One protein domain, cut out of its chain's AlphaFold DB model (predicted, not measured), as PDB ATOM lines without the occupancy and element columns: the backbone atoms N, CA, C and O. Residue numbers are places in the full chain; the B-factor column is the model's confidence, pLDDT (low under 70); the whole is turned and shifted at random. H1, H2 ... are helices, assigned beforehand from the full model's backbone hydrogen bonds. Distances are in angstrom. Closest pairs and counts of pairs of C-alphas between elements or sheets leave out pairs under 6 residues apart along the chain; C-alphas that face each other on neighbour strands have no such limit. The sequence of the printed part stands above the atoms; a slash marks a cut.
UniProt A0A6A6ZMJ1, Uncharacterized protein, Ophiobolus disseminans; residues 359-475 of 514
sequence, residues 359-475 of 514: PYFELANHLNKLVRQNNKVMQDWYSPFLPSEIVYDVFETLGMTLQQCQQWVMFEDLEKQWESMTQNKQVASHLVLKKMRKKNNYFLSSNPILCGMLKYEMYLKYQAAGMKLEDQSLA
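AT A GLANCE: This is residues 359 to 475 of the 514 residues of an uncharacterized protein of Ophiobolus disseminans (UniProt A0A6A6ZMJ1). H5, H1 and H2 make an up-and-down bundle, lengthened by H3 and H4 into a rod. The printed part is all helix, 117 residues with H1 to H5. It is loose, spanning 59 by 27 by 20 A, radius of gyration of the C-alphas 18.1 A.

IN THESE COORDINATES: H5, residues 448 to 473, is 37.4 A long and ends at C-alpha (185.867, 236.962, 202.728). H1, 359 to 380, 31.5 A, begins at (204.658, 265.764, 212.101). H2, 388 to 409, 31.3 A, has a kink near residue 395. H3 is 412 to 423, H4 431 to 436.

HOW THE PARTS SIT: H2 touches H5 at a shallow tilt of 3 degrees, opposite ways, closest C-alphas 394 and 469, 5.9 A. H1 and H2 form a hairpin. H3 only just touches H2, with 3 pairs, only at the corner; H4 is near H3. Every O i to N i+4 pair is within hydrogen-bond range but in H2, 15 of 18, and H3, 7 of 8.

THE WHOLE: The printed part has no cut; the H4 to H5 link is long. 16 residues have pLDDT under 70, among them 381 to 387.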
ATOM      1  N   PRO A 359     205.993 266.378 212.128       94.94
ATOM      2  CA  PRO A 359     204.658 265.764 212.101       94.94
ATOM      3  C   PRO A 359     204.114 265.547 210.684       94.94
ATOM      4  O   PRO A 359     203.543 264.504 210.376       94.94
ATOM      5  N   TYR A 360     204.348 266.512 209.791       93.19
ATOM      6  CA  TYR A 360     203.988 266.397 208.379       93.19
ATOM      7  C   TYR A 360     204.822 265.323 207.648       93.19
ATOM      8  O   TYR A 360     204.289 264.573 206.836       93.19
ATOM      9  N   PHE A 361     206.121 265.218 207.937       92.69
ATOM     10  CA  PHE A 361     207.005 264.205 207.365       92.69
ATOM     11  C   PHE A 361     206.620 262.800 207.838       92.69
ATOM     12  O   PHE A 361     206.572 261.878 207.029       92.69
ATOM     13  N   GLU A 362     206.285 262.640 209.120       94.50
ATOM     14  CA  GLU A 362     205.763 261.390 209.674       94.50
ATOM     15  C   GLU A 362     204.451 260.984 208.990       94.50
ATOM     16  O   GLU A 362     204.322 259.838 208.560       94.50
ATOM     17  N   LEU A 363     203.513 261.925 208.824       94.12
ATOM     18  CA  LEU A 363     202.263 261.721 208.088       94.12
ATOM     19  C   LEU A 363     202.520 261.283 206.640       94.12
ATOM     20  O   LEU A 363     201.993 260.262 206.202       94.12
ATOM     21  N   ALA A 364     203.353 262.023 205.905       93.12
ATOM     22  CA  ALA A 364     203.674 261.726 204.513       93.12
ATOM     23  C   ALA A 364     204.378 260.370 204.365       93.12
ATOM     24  O   ALA A 364     204.026 259.582 203.489       93.12
ATOM     25  N   ASN A 365     205.343 260.052 205.229       93.75
ATOM     26  CA  ASN A 365     206.050 258.775 205.191       93.75
ATOM     27  C   ASN A 365     205.116 257.603 205.552       93.75
ATOM     28  O   ASN A 365     205.161 256.550 204.916       93.75
ATOM     29  N   HIS A 366     204.211 257.802 206.517       93.12
ATOM     30  CA  HIS A 366     203.196 256.817 206.882       93.12
ATOM     31  C   HIS A 366     202.201 256.555 205.743       93.12
ATOM     32  O   HIS A 366     201.985 255.398 205.386       93.12
ATOM     33  N   LEU A 367     201.672 257.604 205.105       92.19
ATOM     34  CA  LEU A 367     200.792 257.466 203.944       92.19
ATOM     35  C   LEU A 367     201.492 256.738 202.788       92.19
ATOM     36  O   LEU A 367     200.932 255.802 202.225       92.19
ATOM     37  N   ASN A 368     202.737 257.104 202.465       92.19
ATOM     38  CA  ASN A 368     203.515 256.409 201.435       92.19
ATOM     39  C   ASN A 368     203.732 254.923 201.771       92.19
ATOM     40  O   ASN A 368     203.748 254.088 200.865       92.19
ATOM     41  N   LYS A 369     203.878 254.568 203.057       92.62
ATOM     42  CA  LYS A 369     203.929 253.169 203.499       92.62
ATOM     43  C   LYS A 369     202.590 252.463 203.248       92.62
ATOM     44  O   LYS A 369     202.607 251.403 202.627       92.62
ATOM     45  N   LEU A 370     201.463 253.055 203.655       89.50
ATOM     46  CA  LEU A 370     200.127 252.482 203.440       89.50
ATOM     47  C   LEU A 370     199.802 252.307 201.951       89.50
ATOM     48  O   LEU A 370     199.368 251.230 201.558       89.50
ATOM     49  N   VAL A 371     200.086 253.305 201.105       89.38
ATOM     50  CA  VAL A 371     199.885 253.216 199.646       89.38
ATOM     51  C   VAL A 371     200.727 252.088 199.039       89.38
ATOM     52  O   VAL A 371     200.215 251.298 198.252       89.38
ATOM     53  N   ARG A 372     201.998 251.940 199.438       89.81
ATOM     54  CA  ARG A 372     202.843 250.818 198.983       89.81
ATOM     55  C   ARG A 372     202.323 249.461 199.459       89.81
ATOM     56  O   ARG A 372     202.366 248.510 198.689       89.81
ATOM     57  N   GLN A 373     201.849 249.368 200.702       85.69
ATOM     58  CA  GLN A 373     201.263 248.137 201.240       85.69
ATOM     59  C   GLN A 373     199.974 247.775 200.497       85.69
ATOM     60  O   GLN A 373     199.858 246.645 200.039       85.69
ATOM     61  N   ASN A 374     199.066 248.733 200.292       84.00
ATOM     62  CA  ASN A 374     197.841 248.550 199.515       84.00
ATOM     63  C   ASN A 374     198.141 248.104 198.078       84.00
ATOM     64  O   ASN A 374     197.581 247.119 197.614       84.00
ATOM     65  N   ASN A 375     199.076 248.771 197.396       85.50
ATOM     66  CA  ASN A 375     199.452 248.412 196.028       85.50
ATOM     67  C   ASN A 375     200.101 247.026 195.948       85.50
ATOM     68  O   ASN A 375     199.839 246.306 194.992       85.50
ATOM     69  N   LYS A 376     200.910 246.633 196.944       85.69
ATOM     70  CA  LYS A 376     201.460 245.273 197.013       85.69
ATOM     71  C   LYS A 376     200.352 244.242 197.219       85.69
ATOM     72  O   LYS A 376     200.315 243.265 196.485       85.69
ATOM     73  N   VAL A 377     199.445 244.471 198.175       79.06
ATOM     74  CA  VAL A 377     198.286 243.590 198.392       79.06
ATOM     75  C   VAL A 377     197.507 243.453 197.085       79.06
ATOM     76  O   VAL A 377     197.346 242.340 196.620       79.06
ATOM     77  N   MET A 378     197.159 244.553 196.416       77.56
ATOM     78  CA  MET A 378     196.442 244.540 195.132       77.56
ATOM     79  C   MET A 378     197.172 243.830 193.981       77.56
ATOM     80  O   MET A 378     196.514 243.319 193.082       77.56
ATOM     81  N   GLN A 379     198.508 243.810 193.974       79.44
ATOM     82  CA  GLN A 379     199.302 243.102 192.959       79.44
ATOM     83  C   GLN A 379     199.410 241.600 193.243       79.44
ATOM     84  O   GLN A 379     199.314 240.799 192.317       79.44
ATOM     85  N   ASP A 380     199.602 241.235 194.510       73.12
ATOM     86  CA  ASP A 380     199.799 239.851 194.949       73.12
ATOM     87  C   ASP A 380     198.463 239.137 195.269       73.12
ATOM     88  O   ASP A 380     198.460 237.940 195.567       73.12
ATOM     89  N   TRP A 381     197.319 239.840 195.240       66.38
ATOM     90  CA  TRP A 381     196.020 239.286 195.633       66.38
ATOM     91  C   TRP A 381     195.464 238.303 194.603       66.38
ATOM     92  O   TRP A 381     194.789 238.666 193.639       66.38
ATOM     93  N   TYR A 382     195.664 237.023 194.892       65.69
ATOM     94  CA  TYR A 382     194.897 235.929 194.321       65.69
ATOM     95  C   TYR A 382     194.242 235.144 195.458       65.69
ATOM     96  O   TYR A 382     194.889 234.325 196.110       65.69
ATOM     97  N   SER A 383     192.957 235.403 195.714       62.34
ATOM     98  CA  SER A 383     192.162 234.563 196.612       62.34
ATOM     99  C   SER A 383     191.455 233.481 195.792       62.34
ATOM    100  O   SER A 383     190.565 233.816 195.012       62.34
ATOM    101  N   PRO A 384     191.786 232.187 195.964       62.06
ATOM    102  CA  PRO A 384     191.057 231.097 195.313       62.06
ATOM    103  C   PRO A 384     189.662 230.866 195.925       62.06
ATOM    104  O   PRO A 384     188.915 230.026 195.428       62.06
ATOM    105  N   PHE A 385     189.316 231.581 197.003       59.91
ATOM    106  CA  PHE A 385     188.074 231.420 197.762       59.91
ATOM    107  C   PHE A 385     187.074 232.572 197.565       59.91
ATOM    108  O   PHE A 385     185.926 232.448 197.981       59.91
ATOM    109  N   LEU A 386     187.483 233.677 196.928       64.00
ATOM    110  CA  LEU A 386     186.628 234.842 196.680       64.00
ATOM    111  C   LEU A 386     186.288 234.995 195.191       64.00
ATOM    112  O   LEU A 386     187.200 234.990 194.363       64.00
ATOM    113  N   PRO A 387     185.012 235.244 194.843       68.44
ATOM    114  CA  PRO A 387     184.637 235.785 193.541       68.44
ATOM    115  C   PRO A 387     185.342 237.120 193.262       68.44
ATOM    116  O   PRO A 387     185.507 237.951 194.162       68.44
ATOM    117  N   SER A 388     185.715 237.354 192.002       70.75
ATOM    118  CA  SER A 388     186.394 238.576 191.544       70.75
ATOM    119  C   SER A 388     185.624 239.858 191.874       70.75
ATOM    120  O   SER A 388     186.223 240.906 192.102       70.75
ATOM    121  N   GLU A 389     184.300 239.769 191.927       70.69
ATOM    122  CA  GLU A 389     183.376 240.890 192.093       70.69
ATOM    123  C   GLU A 389     183.420 241.442 193.525       70.69
ATOM    124  O   GLU A 389     183.336 242.651 193.726       70.69
ATOM    125  N   ILE A 390     183.610 240.559 194.512       68.44
ATOM    126  CA  ILE A 390     183.697 240.909 195.937       68.44
ATOM    127  C   ILE A 390     185.019 241.631 196.231       68.44
ATOM    128  O   ILE A 390     185.053 242.631 196.945       68.44
ATOM    129  N   VAL A 391     186.114 241.172 195.616       66.12
ATOM    130  CA  VAL A 391     187.448 241.770 195.778       66.12
ATOM    131  C   VAL A 391     187.458 243.253 195.376       66.12
ATOM    132  O   VAL A 391     188.085 244.067 196.054       66.12
ATOM    133  N   TYR A 392     186.745 243.630 194.309       69.88
ATOM    134  CA  TYR A 392     186.741 245.012 193.817       69.88
ATOM    135  C   TYR A 392     186.139 246.018 194.818       69.88
ATOM    136  O   TYR A 392     186.784 247.022 195.111       69.88
ATOM    137  N   ASP A 393     184.960 245.749 195.390       72.56
ATOM    138  CA  ASP A 393     184.220 246.690 196.258       72.56
ATOM    139  C   ASP A 393     184.983 247.073 197.551       72.56
ATOM    140  O   ASP A 393     184.956 248.221 198.021       72.56
ATOM    141  N   VAL A 394     185.714 246.124 198.142       67.25
ATOM    142  CA  VAL A 394     186.508 246.387 199.352       67.25
ATOM    143  C   VAL A 394     187.712 247.271 199.041       67.25
ATOM    144  O   VAL A 394     187.907 248.319 199.669       67.25
ATOM    145  N   PHE A 395     188.524 246.860 198.068       72.19
ATOM    146  CA  PHE A 395     189.771 247.552 197.767       72.19
ATOM    147  C   PHE A 395     189.556 248.867 197.013       72.19
ATOM    148  O   PHE A 395     190.371 249.776 197.167       72.19
ATOM    149  N   GLU A 396     188.451 249.036 196.280       79.12
ATOM    150  CA  GLU A 396     188.046 250.335 195.730       79.12
ATOM    151  C   GLU A 396     187.781 251.345 196.857       79.12
ATOM    152  O   GLU A 396     188.310 252.457 196.826       79.12
ATOM    153  N   THR A 397     187.063 250.943 197.913       72.81
ATOM    154  CA  THR A 397     186.781 251.809 199.076       72.81
ATOM    155  C   THR A 397     188.073 252.282 199.766       72.81
ATOM    156  O   THR A 397     188.220 253.465 200.106       72.81
ATOM    157  N   LEU A 398     189.042 251.376 199.942       75.75
ATOM    158  CA  LEU A 398     190.350 251.703 200.520       75.75
ATOM    159  C   LEU A 398     191.222 252.534 199.566       75.75
ATOM    160  O   LEU A 398     191.870 253.489 199.994       75.75
ATOM    161  N   GLY A 399     191.205 252.213 198.271       81.81
ATOM    162  CA  GLY A 399     191.914 252.945 197.227       81.81
ATOM    163  C   GLY A 399     191.448 254.396 197.124       81.81
ATOM    164  O   GLY A 399     192.276 255.303 197.205       81.81
ATOM    165  N   MET A 400     190.132 254.627 197.058       81.38
ATOM    166  CA  MET A 400     189.530 255.967 197.084       81.38
ATOM    167  C   MET A 400     189.929 256.746 198.340       81.38
ATOM    168  O   MET A 400     190.300 257.916 198.256       81.38
ATOM    169  N   THR A 401     189.910 256.092 199.504       75.81
ATOM    170  CA  THR A 401     190.358 256.693 200.767       75.81
ATOM    171  C   THR A 401     191.818 257.135 200.702       75.81
ATOM    172  O   THR A 401     192.137 258.288 200.997       75.81
ATOM    173  N   LEU A 402     192.724 256.232 200.318       83.44
ATOM    174  CA  LEU A 402     194.153 256.530 200.252       83.44
ATOM    175  C   LEU A 402     194.438 257.608 199.200       83.44
ATOM    176  O   LEU A 402     195.278 258.473 199.440       83.44
ATOM    177  N   GLN A 403     193.689 257.625 198.094       84.56
ATOM    178  CA  GLN A 403     193.750 258.665 197.069       84.56
ATOM    179  C   GLN A 403     193.307 260.037 197.602       84.56
ATOM    180  O   GLN A 403     194.023 261.017 197.391       84.56
ATOM    181  N   GLN A 404     192.194 260.125 198.343       80.62
ATOM    182  CA  GLN A 404     191.774 261.359 199.029       80.62
ATOM    183  C   GLN A 404     192.872 261.851 199.983       80.62
ATOM    184  O   GLN A 404     193.285 263.008 199.940       80.62
ATOM    185  N   CYS A 405     193.410 260.961 200.816       81.81
ATOM    186  CA  CYS A 405     194.516 261.274 201.717       81.81
ATOM    187  C   CYS A 405     195.775 261.752 200.966       81.81
ATOM    188  O   CYS A 405     196.450 262.686 201.406       81.81
ATOM    189  N   GLN A 406     196.072 261.160 199.808       85.88
ATOM    190  CA  GLN A 406     197.199 261.517 198.949       85.88
ATOM    191  C   GLN A 406     197.030 262.886 198.283       85.88
ATOM    192  O   GLN A 406     198.003 263.638 198.246       85.88
ATOM    193  N   GLN A 407     195.818 263.267 197.864       83.19
ATOM    194  CA  GLN A 407     195.519 264.618 197.357       83.19
ATOM    195  C   GLN A 407     195.892 265.710 198.376       83.19
ATOM    196  O   GLN A 407     196.456 266.740 198.002       83.19
ATOM    197  N   TRP A 408     195.634 265.465 199.666       80.88
ATOM    198  CA  TRP A 408     195.906 266.422 200.746       80.88
ATOM    199  C   TRP A 408     197.356 266.445 201.226       80.88
ATOM    200  O   TRP A 408     197.872 267.508 201.567       80.88
ATOM    201  N   VAL A 409     198.018 265.287 201.276       84.81
ATOM    202  CA  VAL A 409     199.364 265.165 201.858       84.81
ATOM    203  C   VAL A 409     200.471 265.298 200.807       84.81
ATOM    204  O   VAL A 409     201.519 265.869 201.102       84.81
ATOM    205  N   MET A 410     200.255 264.828 199.574       77.88
ATOM    206  CA  MET A 410     201.301 264.633 198.554       77.88
ATOM    207  C   MET A 410     201.198 265.604 197.357       77.88
ATOM    208  O   MET A 410     201.456 265.228 196.220       77.88
ATOM    209  N   PHE A 411     200.897 266.877 197.632       61.41
ATOM    210  CA  PHE A 411     200.982 268.049 196.732       61.41
ATOM    211  C   PHE A 411     199.933 268.267 195.638       61.41
ATOM    212  O   PHE A 411     199.566 269.427 195.442       61.41
ATOM    213  N   GLU A 412     199.466 267.241 194.924       57.88
ATOM    214  CA  GLU A 412     198.832 267.465 193.608       57.88
ATOM    215  C   GLU A 412     197.616 268.406 193.595       57.88
ATOM    216  O   GLU A 412     197.429 269.125 192.614       57.88
ATOM    217  N   ASP A 413     196.799 268.445 194.651       61.66
ATOM    218  CA  ASP A 413     195.621 269.324 194.696       61.66
ATOM    219  C   ASP A 413     195.843 270.625 195.476       61.66
ATOM    220  O   ASP A 413     195.091 271.580 195.275       61.66
ATOM    221  N   LEU A 414     196.891 270.726 196.299       63.25
ATOM    222  CA  LEU A 414     197.222 271.974 196.993       63.25
ATOM    223  C   LEU A 414     197.693 273.048 196.007       63.25
ATOM    224  O   LEU A 414     197.248 274.190 196.105       63.25
ATOM    225  N   GLU A 415     198.508 272.699 195.007       64.81
ATOM    226  CA  GLU A 415     198.904 273.659 193.965       64.81
ATOM    227  C   GLU A 415     197.707 274.095 193.104       64.81
ATOM    228  O   GLU A 415     197.490 275.298 192.942       64.81
ATOM    229  N   LYS A 416     196.851 273.157 192.669       72.50
ATOM    230  CA  LYS A 416     195.606 273.461 191.928       72.50
ATOM    231  C   LYS A 416     194.652 274.354 192.734       72.50
ATOM    232  O   LYS A 416     194.050 275.278 192.189       72.50
ATOM    233  N   GLN A 417     194.533 274.132 194.047       73.69
ATOM    234  CA  GLN A 417     193.769 275.008 194.944       73.69
ATOM    235  C   GLN A 417     194.405 276.394 195.081       73.69
ATOM    236  O   GLN A 417     193.702 277.397 195.196       73.69
ATOM    237  N   TRP A 418     195.735 276.491 195.081       78.25
ATOM    238  CA  TRP A 418     196.414 277.785 195.123       78.25
ATOM    239  C   TRP A 418     196.208 278.553 193.818       78.25
ATOM    240  O   TRP A 418     195.991 279.764 193.867       78.25
ATOM    241  N   GLU A 419     196.191 277.871 192.672       80.50
ATOM    242  CA  GLU A 419     195.796 278.456 191.389       80.50
ATOM    243  C   GLU A 419     194.346 278.956 191.420       80.50
ATOM    244  O   GLU A 419     194.113 280.137 191.139       80.50
ATOM    245  N   SER A 420     193.382 278.139 191.866       84.38
ATOM    246  CA  SER A 420     191.977 278.563 191.974       84.38
ATOM    247  C   SER A 420     191.801 279.748 192.936       84.38
ATOM    248  O   SER A 420     191.110 280.717 192.616       84.38
ATOM    249  N   MET A 421     192.499 279.756 194.077       86.88
ATOM    250  CA  MET A 421     192.506 280.898 194.999       86.88
ATOM    251  C   MET A 421     193.160 282.150 194.396       86.88
ATOM    252  O   MET A 421     192.727 283.259 194.700       86.88
ATOM    253  N   THR A 422     194.153 282.027 193.507       86.38
ATOM    254  CA  THR A 422     194.715 283.202 192.809       86.38
ATOM    255  C   THR A 422     193.784 283.807 191.760       86.38
ATOM    256  O   THR A 422     193.967 284.969 191.402       86.38
ATOM    257  N   GLN A 423     192.757 283.079 191.315       90.06
ATOM    258  CA  GLN A 423     191.684 283.631 190.482       90.06
ATOM    259  C   GLN A 423     190.631 284.378 191.325       90.06
ATOM    260  O   GLN A 423     189.972 285.295 190.826       90.06
ATOM    261  N   ASN A 424     190.495 284.057 192.619       91.69
ATOM    262  CA  ASN A 424     189.590 284.770 193.518       91.69
ATOM    263  C   ASN A 424     190.153 286.157 193.899       91.69
ATOM    264  O   ASN A 424     191.070 286.298 194.716       91.69
ATOM    265  N   LYS A 425     189.510 287.204 193.367       93.25
ATOM    266  CA  LYS A 425     189.809 288.629 193.603       93.25
ATOM    267  C   LYS A 425     189.879 289.025 195.087       93.25
ATOM    268  O   LYS A 425     190.572 289.987 195.412       93.25
ATOM    269  N   GLN A 426     189.195 288.308 195.983       91.75
ATOM    270  CA  GLN A 426     189.199 288.584 197.422       91.75
ATOM    271  C   GLN A 426     190.537 288.221 198.087       91.75
ATOM    272  O   GLN A 426     190.964 288.920 199.007       91.75
ATOM    273  N   VAL A 427     191.213 287.153 197.639       93.56
ATOM    274  CA  VAL A 427     192.404 286.590 198.315       93.56
ATOM    275  C   VAL A 427     193.680 286.599 197.472       93.56
ATOM    276  O   VAL A 427     194.769 286.562 198.045       93.56
ATOM    277  N   ALA A 428     193.592 286.735 196.145       92.00
ATOM    278  CA  ALA A 428     194.731 286.671 195.221       92.00
ATOM    279  C   ALA A 428     195.910 287.606 195.573       92.00
ATOM    280  O   ALA A 428     197.080 287.258 195.394       92.00
ATOM    281  N   SER A 429     195.625 288.801 196.102       90.88
ATOM    282  CA  SER A 429     196.639 289.791 196.490       90.88
ATOM    283  C   SER A 429     197.238 289.563 197.888       90.88
ATOM    284  O   SER A 429     198.275 290.160 198.208       90.88
ATOM    285  N   HIS A 430     196.630 288.700 198.709       93.44
ATOM    286  CA  HIS A 430     196.862 288.622 200.149       93.44
ATOM    287  C   HIS A 430     198.262 288.092 200.511       93.44
ATOM    288  O   HIS A 430     198.746 287.085 199.990       93.44
ATOM    289  N   LEU A 431     198.927 288.759 201.462       91.88
ATOM    290  CA  LEU A 431     200.322 288.467 201.826       91.88
ATOM    291  C   LEU A 431     200.519 287.063 202.413       91.88
ATOM    292  O   LEU A 431     201.570 286.458 202.210       91.88
ATOM    293  N   VAL A 432     199.520 286.535 203.126       90.75
ATOM    294  CA  VAL A 432     199.570 285.173 203.679       90.75
ATOM    295  C   VAL A 432     199.483 284.120 202.573       90.75
ATOM    296  O   VAL A 432     200.297 283.203 202.590       90.75
ATOM    297  N   LEU A 433     198.633 284.298 201.552       90.88
ATOM    298  CA  LEU A 433     198.578 283.395 200.393       90.88
ATOM    299  C   LEU A 433     199.937 283.356 199.671       90.88
ATOM    300  O   LEU A 433     200.456 282.284 199.369       90.88
ATOM    301  N   LYS A 434     200.591 284.515 199.502       90.69
ATOM    302  CA  LYS A 434     201.962 284.598 198.957       90.69
ATOM    303  C   LYS A 434     203.012 283.886 199.823       90.69
ATOM    304  O   LYS A 434     204.009 283.421 199.281       90.69
ATOM    305  N   LYS A 435     202.829 283.808 201.149       88.75
ATOM    306  CA  LYS A 435     203.712 283.042 202.053       88.75
ATOM    307  C   LYS A 435     203.428 281.542 201.986       88.75
ATOM    308  O   LYS A 435     204.383 280.774 201.938       88.75
ATOM    309  N   MET A 436     202.155 281.143 201.929       86.25
ATOM    310  CA  MET A 436     201.743 279.748 201.740       86.25
ATOM    311  C   MET A 436     202.334 279.195 200.439       86.25
ATOM    312  O   MET A 436     203.059 278.210 200.485       86.25
ATOM    313  N   ARG A 437     202.187 279.928 199.325       86.69
ATOM    314  CA  ARG A 437     202.762 279.568 198.014       86.69
ATOM    315  C   ARG A 437     204.285 279.395 197.980       86.69
ATOM    316  O   ARG A 437     204.789 278.754 197.072       86.69
ATOM    317  N   LYS A 438     205.032 279.992 198.919       88.06
ATOM    318  CA  LYS A 438     206.505 279.900 198.967       88.06
ATOM    319  C   LYS A 438     207.030 278.703 199.755       88.06
ATOM    320  O   LYS A 438     208.214 278.400 199.636       88.06
ATOM    321  N   LYS A 439     206.209 278.076 200.603       84.69
ATOM    322  CA  LYS A 439     206.617 276.919 201.408       84.69
ATOM    323  C   LYS A 439     205.698 275.753 201.085       84.69
ATOM    324  O   LYS A 439     204.536 275.728 201.483       84.69
ATOM    325  N   ASN A 440     206.279 274.766 200.427       79.88
ATOM    326  CA  ASN A 440     205.706 273.452 200.200       79.88
ATOM    327  C   ASN A 440     205.018 272.921 201.479       79.88
ATOM    328  O   ASN A 440     205.620 272.888 202.554       79.88
ATOM    329  N   ASN A 441     203.724 272.593 201.362       80.75
ATOM    330  CA  ASN A 441     202.830 272.183 202.450       80.75
ATOM    331  C   ASN A 441     202.872 273.091 203.689       80.75
ATOM    332  O   ASN A 441     202.893 272.620 204.828       80.75
ATOM    333  N   TYR A 442     202.854 274.416 203.481       87.06
ATOM    334  CA  TYR A 442     202.865 275.423 204.550       87.06
ATOM    335  C   TYR A 442     201.855 275.132 205.673       87.06
ATOM    336  O   TYR A 442     202.211 275.264 206.844       87.06
ATOM    337  N   PHE A 443     200.616 274.753 205.329       88.44
ATOM    338  CA  PHE A 443     199.538 274.543 206.300       88.44
ATOM    339  C   PHE A 443     199.812 273.332 207.200       88.44
ATOM    340  O   PHE A 443     199.988 273.510 208.403       88.44
ATOM    341  N   LEU A 444     199.970 272.136 206.619       89.75
ATOM    342  CA  LEU A 444     200.278 270.904 207.359       89.75
ATOM    343  C   LEU A 444     201.600 271.011 208.136       89.75
ATOM    344  O   LEU A 444     201.643 270.735 209.329       89.75
ATOM    345  N   SER A 445     202.661 271.545 207.520       90.69
ATOM    346  CA  SER A 445     203.952 271.800 208.192       90.69
ATOM    347  C   SER A 445     203.937 272.954 209.209       90.69
ATOM    348  O   SER A 445     205.000 273.371 209.674       90.69
ATOM    349  N   SER A 446     202.763 273.512 209.511       91.44
ATOM    350  CA  SER A 446     202.524 274.421 210.637       91.44
ATOM    351  C   SER A 446     201.397 273.923 211.554       91.44
ATOM    352  O   SER A 446     201.077 274.607 212.520       91.44
ATOM    353  N   ASN A 447     200.778 272.772 211.278       94.31
ATOM    354  CA  ASN A 447     199.628 272.270 212.023       94.31
ATOM    355  C   ASN A 447     199.856 270.805 212.451       94.31
ATOM    356  O   ASN A 447     199.446 269.877 211.747       94.31
ATOM    357  N   PRO A 448     200.548 270.586 213.588       96.69
ATOM    358  CA  PRO A 448     200.858 269.245 214.074       96.69
ATOM    359  C   PRO A 448     199.601 268.473 214.501       96.69
ATOM    360  O   PRO A 448     199.531 267.269 214.259       96.69
ATOM    361  N   ILE A 449     198.590 269.164 215.050       97.25
ATOM    362  CA  ILE A 449     197.316 268.558 215.462       97.25
ATOM    363  C   ILE A 449     196.645 267.925 214.240       97.25
ATOM    364  O   ILE A 449     196.427 266.713 214.234       97.25
ATOM    365  N   LEU A 450     196.431 268.709 213.173       95.06
ATOM    366  CA  LEU A 450     195.846 268.233 211.916       95.06
ATOM    367  C   LEU A 450     196.633 267.080 211.300       95.06
ATOM    368  O   LEU A 450     196.028 266.145 210.784       95.06
ATOM    369  N   CYS A 451     197.968 267.103 211.380       95.50
ATOM    370  CA  CYS A 451     198.770 265.996 210.869       95.50
ATOM    371  C   CYS A 451     198.464 264.678 211.597       95.50
ATOM    372  O   CYS A 451     198.328 263.645 210.946       95.50
ATOM    373  N   GLY A 452     198.308 264.702 212.924       96.69
ATOM    374  CA  GLY A 452     197.913 263.516 213.687       96.69
ATOM    375  C   GLY A 452     196.454 263.112 213.486       96.69
ATOM    376  O   GLY A 452     196.193 261.918 213.382       96.69
ATOM    377  N   MET A 453     195.525 264.064 213.342       96.31
ATOM    378  CA  MET A 453     194.116 263.753 213.054       96.31
ATOM    379  C   MET A 453     193.939 263.128 211.662       96.31
ATOM    380  O   MET A 453     193.239 262.129 211.529       96.31
ATOM    381  N   LEU A 454     194.648 263.623 210.641       92.94
ATOM    382  CA  LEU A 454     194.694 262.984 209.319       92.94
ATOM    383  C   LEU A 454     195.324 261.587 209.382       92.94
ATOM    384  O   LEU A 454     194.841 260.673 208.718       92.94
ATOM    385  N   LYS A 455     196.376 261.395 210.192       94.12
ATOM    386  CA  LYS A 455     196.977 260.069 210.403       94.12
ATOM    387  C   LYS A 455     195.983 259.111 211.071       94.12
ATOM    388  O   LYS A 455     195.892 257.962 210.661       94.12
ATOM    389  N   TYR A 456     195.238 259.579 212.072       94.44
ATOM    390  CA  TYR A 456     194.211 258.800 212.767       94.44
ATOM    391  C   TYR A 456     193.075 258.381 211.828       94.44
ATOM    392  O   TYR A 456     192.730 257.205 211.789       94.44
ATOM    393  N   GLU A 457     192.578 259.299 210.996       90.00
ATOM    394  CA  GLU A 457     191.557 258.996 209.985       90.00
ATOM    395  C   GLU A 457     192.022 257.920 208.992       90.00
ATOM    396  O   GLU A 457     191.263 257.012 208.654       90.00
ATOM    397  N   MET A 458     193.290 257.975 208.557       87.81
ATOM    398  CA  MET A 458     193.874 256.929 207.708       87.81
ATOM    399  C   MET A 458     193.843 255.563 208.397       87.81
ATOM    400  O   MET A 458     193.481 254.584 207.752       87.81
ATOM    401  N   TYR A 459     194.176 255.488 209.691       89.75
ATOM    402  CA  TYR A 459     194.075 254.243 210.459       89.75
ATOM    403  C   TYR A 459     192.629 253.757 210.590       89.75
ATOM    404  O   TYR A 459     192.382 252.583 210.331       89.75
ATOM    405  N   LEU A 460     191.679 254.636 210.934       88.62
ATOM    406  CA  LEU A 460     190.265 254.268 211.062       88.62
ATOM    407  C   LEU A 460     189.703 253.713 209.752       88.62
ATOM    408  O   LEU A 460     189.116 252.633 209.744       88.62
ATOM    409  N   LYS A 461     189.914 254.413 208.632       84.44
ATOM    410  CA  LYS A 461     189.422 253.957 207.327       84.44
ATOM    411  C   LYS A 461     190.158 252.703 206.830       84.44
ATOM    412  O   LYS A 461     189.526 251.843 206.222       84.44
ATOM    413  N   TYR A 462     191.456 252.552 207.119       83.12
ATOM    414  CA  TYR A 462     192.208 251.324 206.817       83.12
ATOM    415  C   TYR A 462     191.687 250.126 207.627       83.12
ATOM    416  O   TYR A 462     191.469 249.054 207.068       83.12
ATOM    417  N   GLN A 463     191.413 250.313 208.922       86.19
ATOM    418  CA  GLN A 463     190.815 249.289 209.780       86.19
ATOM    419  C   GLN A 463     189.388 248.942 209.332       86.19
ATOM    420  O   GLN A 463     189.059 247.764 209.235       86.19
ATOM    421  N   ALA A 464     188.561 249.935 208.994       84.81
ATOM    422  CA  ALA A 464     187.214 249.714 208.467       84.81
ATOM    423  C   ALA A 464     187.228 248.932 207.143       84.81
ATOM    424  O   ALA A 464     186.425 248.017 206.966       84.81
ATOM    425  N   ALA A 465     188.169 249.229 206.241       80.12
ATOM    426  CA  ALA A 465     188.367 248.447 205.023       80.12
ATOM    427  C   ALA A 465     188.832 247.011 205.318       80.12
ATOM    428  O   ALA A 465     188.341 246.082 204.685       80.12
ATOM    429  N   GLY A 466     189.719 246.811 206.300       79.69
ATOM    430  CA  GLY A 466     190.128 245.479 206.757       79.69
ATOM    431  C   GLY A 466     188.972 244.666 207.352       79.69
ATOM    432  O   GLY A 466     188.831 243.491 207.034       79.69
ATOM    433  N   MET A 467     188.097 245.295 208.143       84.38
ATOM    434  CA  MET A 467     186.886 244.647 208.665       84.38
ATOM    435  C   MET A 467     185.886 244.317 207.549       84.38
ATOM    436  O   MET A 467     185.341 243.222 207.547       84.38
ATOM    437  N   LYS A 468     185.692 245.208 206.564       81.50
ATOM    438  CA  LYS A 468     184.864 244.930 205.373       81.50
ATOM    439  C   LYS A 468     185.450 243.792 204.523       81.50
ATOM    440  O   LYS A 468     184.695 242.989 203.986       81.50
ATOM    441  N   LEU A 469     186.782 243.703 204.414       77.69
ATOM    442  CA  LEU A 469     187.458 242.588 203.744       77.69
ATOM    443  C   LEU A 469     187.167 241.267 204.449       77.69
ATOM    444  O   LEU A 469     186.883 240.274 203.786       77.69
ATOM    445  N   GLU A 470     187.237 241.253 205.778       83.56
ATOM    446  CA  GLU A 470     186.975 240.047 206.554       83.56
ATOM    447  C   GLU A 470     185.497 239.646 206.520       83.56
ATOM    448  O   GLU A 470     185.206 238.494 206.232       83.56
ATOM    449  N   ASP A 471     184.567 240.584 206.700       83.88
ATOM    450  CA  ASP A 471     183.118 240.343 206.599       83.88
ATOM    451  C   ASP A 471     182.722 239.692 205.259       83.88
ATOM    452  O   ASP A 471     181.932 238.751 205.215       83.88
ATOM    453  N   GLN A 472     183.332 240.140 204.156       79.12
ATOM    454  CA  GLN A 472     183.044 239.613 202.822       79.12
ATOM    455  C   GLN A 472     183.839 238.352 202.442       79.12
ATOM    456  O   GLN A 472     183.404 237.604 201.566       79.12
ATOM    457  N   SER A 473     185.009 238.118 203.047       77.88
ATOM    458  CA  SER A 473     185.867 236.962 202.728       77.88
ATOM    459  C   SER A 473     185.746 235.800 203.695       77.88
ATOM    460  O   SER A 473     186.056 234.670 203.317       77.88
ATOM    461  N   LEU A 474     185.317 236.081 204.926       84.19
ATOM    462  CA  LEU A 474     185.314 235.177 206.069       84.19
ATOM    463  C   LEU A 474     186.664 234.460 206.245       84.19
ATOM    464  O   LEU A 474     186.697 233.314 206.694       84.19
ATOM    465  N   ALA A 475     187.774 235.071 205.820       82.25
ATOM    466  CA  ALA A 475     189.060 234.396 205.706       82.25
ATOM    467  C   ALA A 475     189.680 234.124 207.082       82.25
ATOM    468  O   ALA A 475     190.053 232.987 207.370       82.25
TER     469      ALA A 475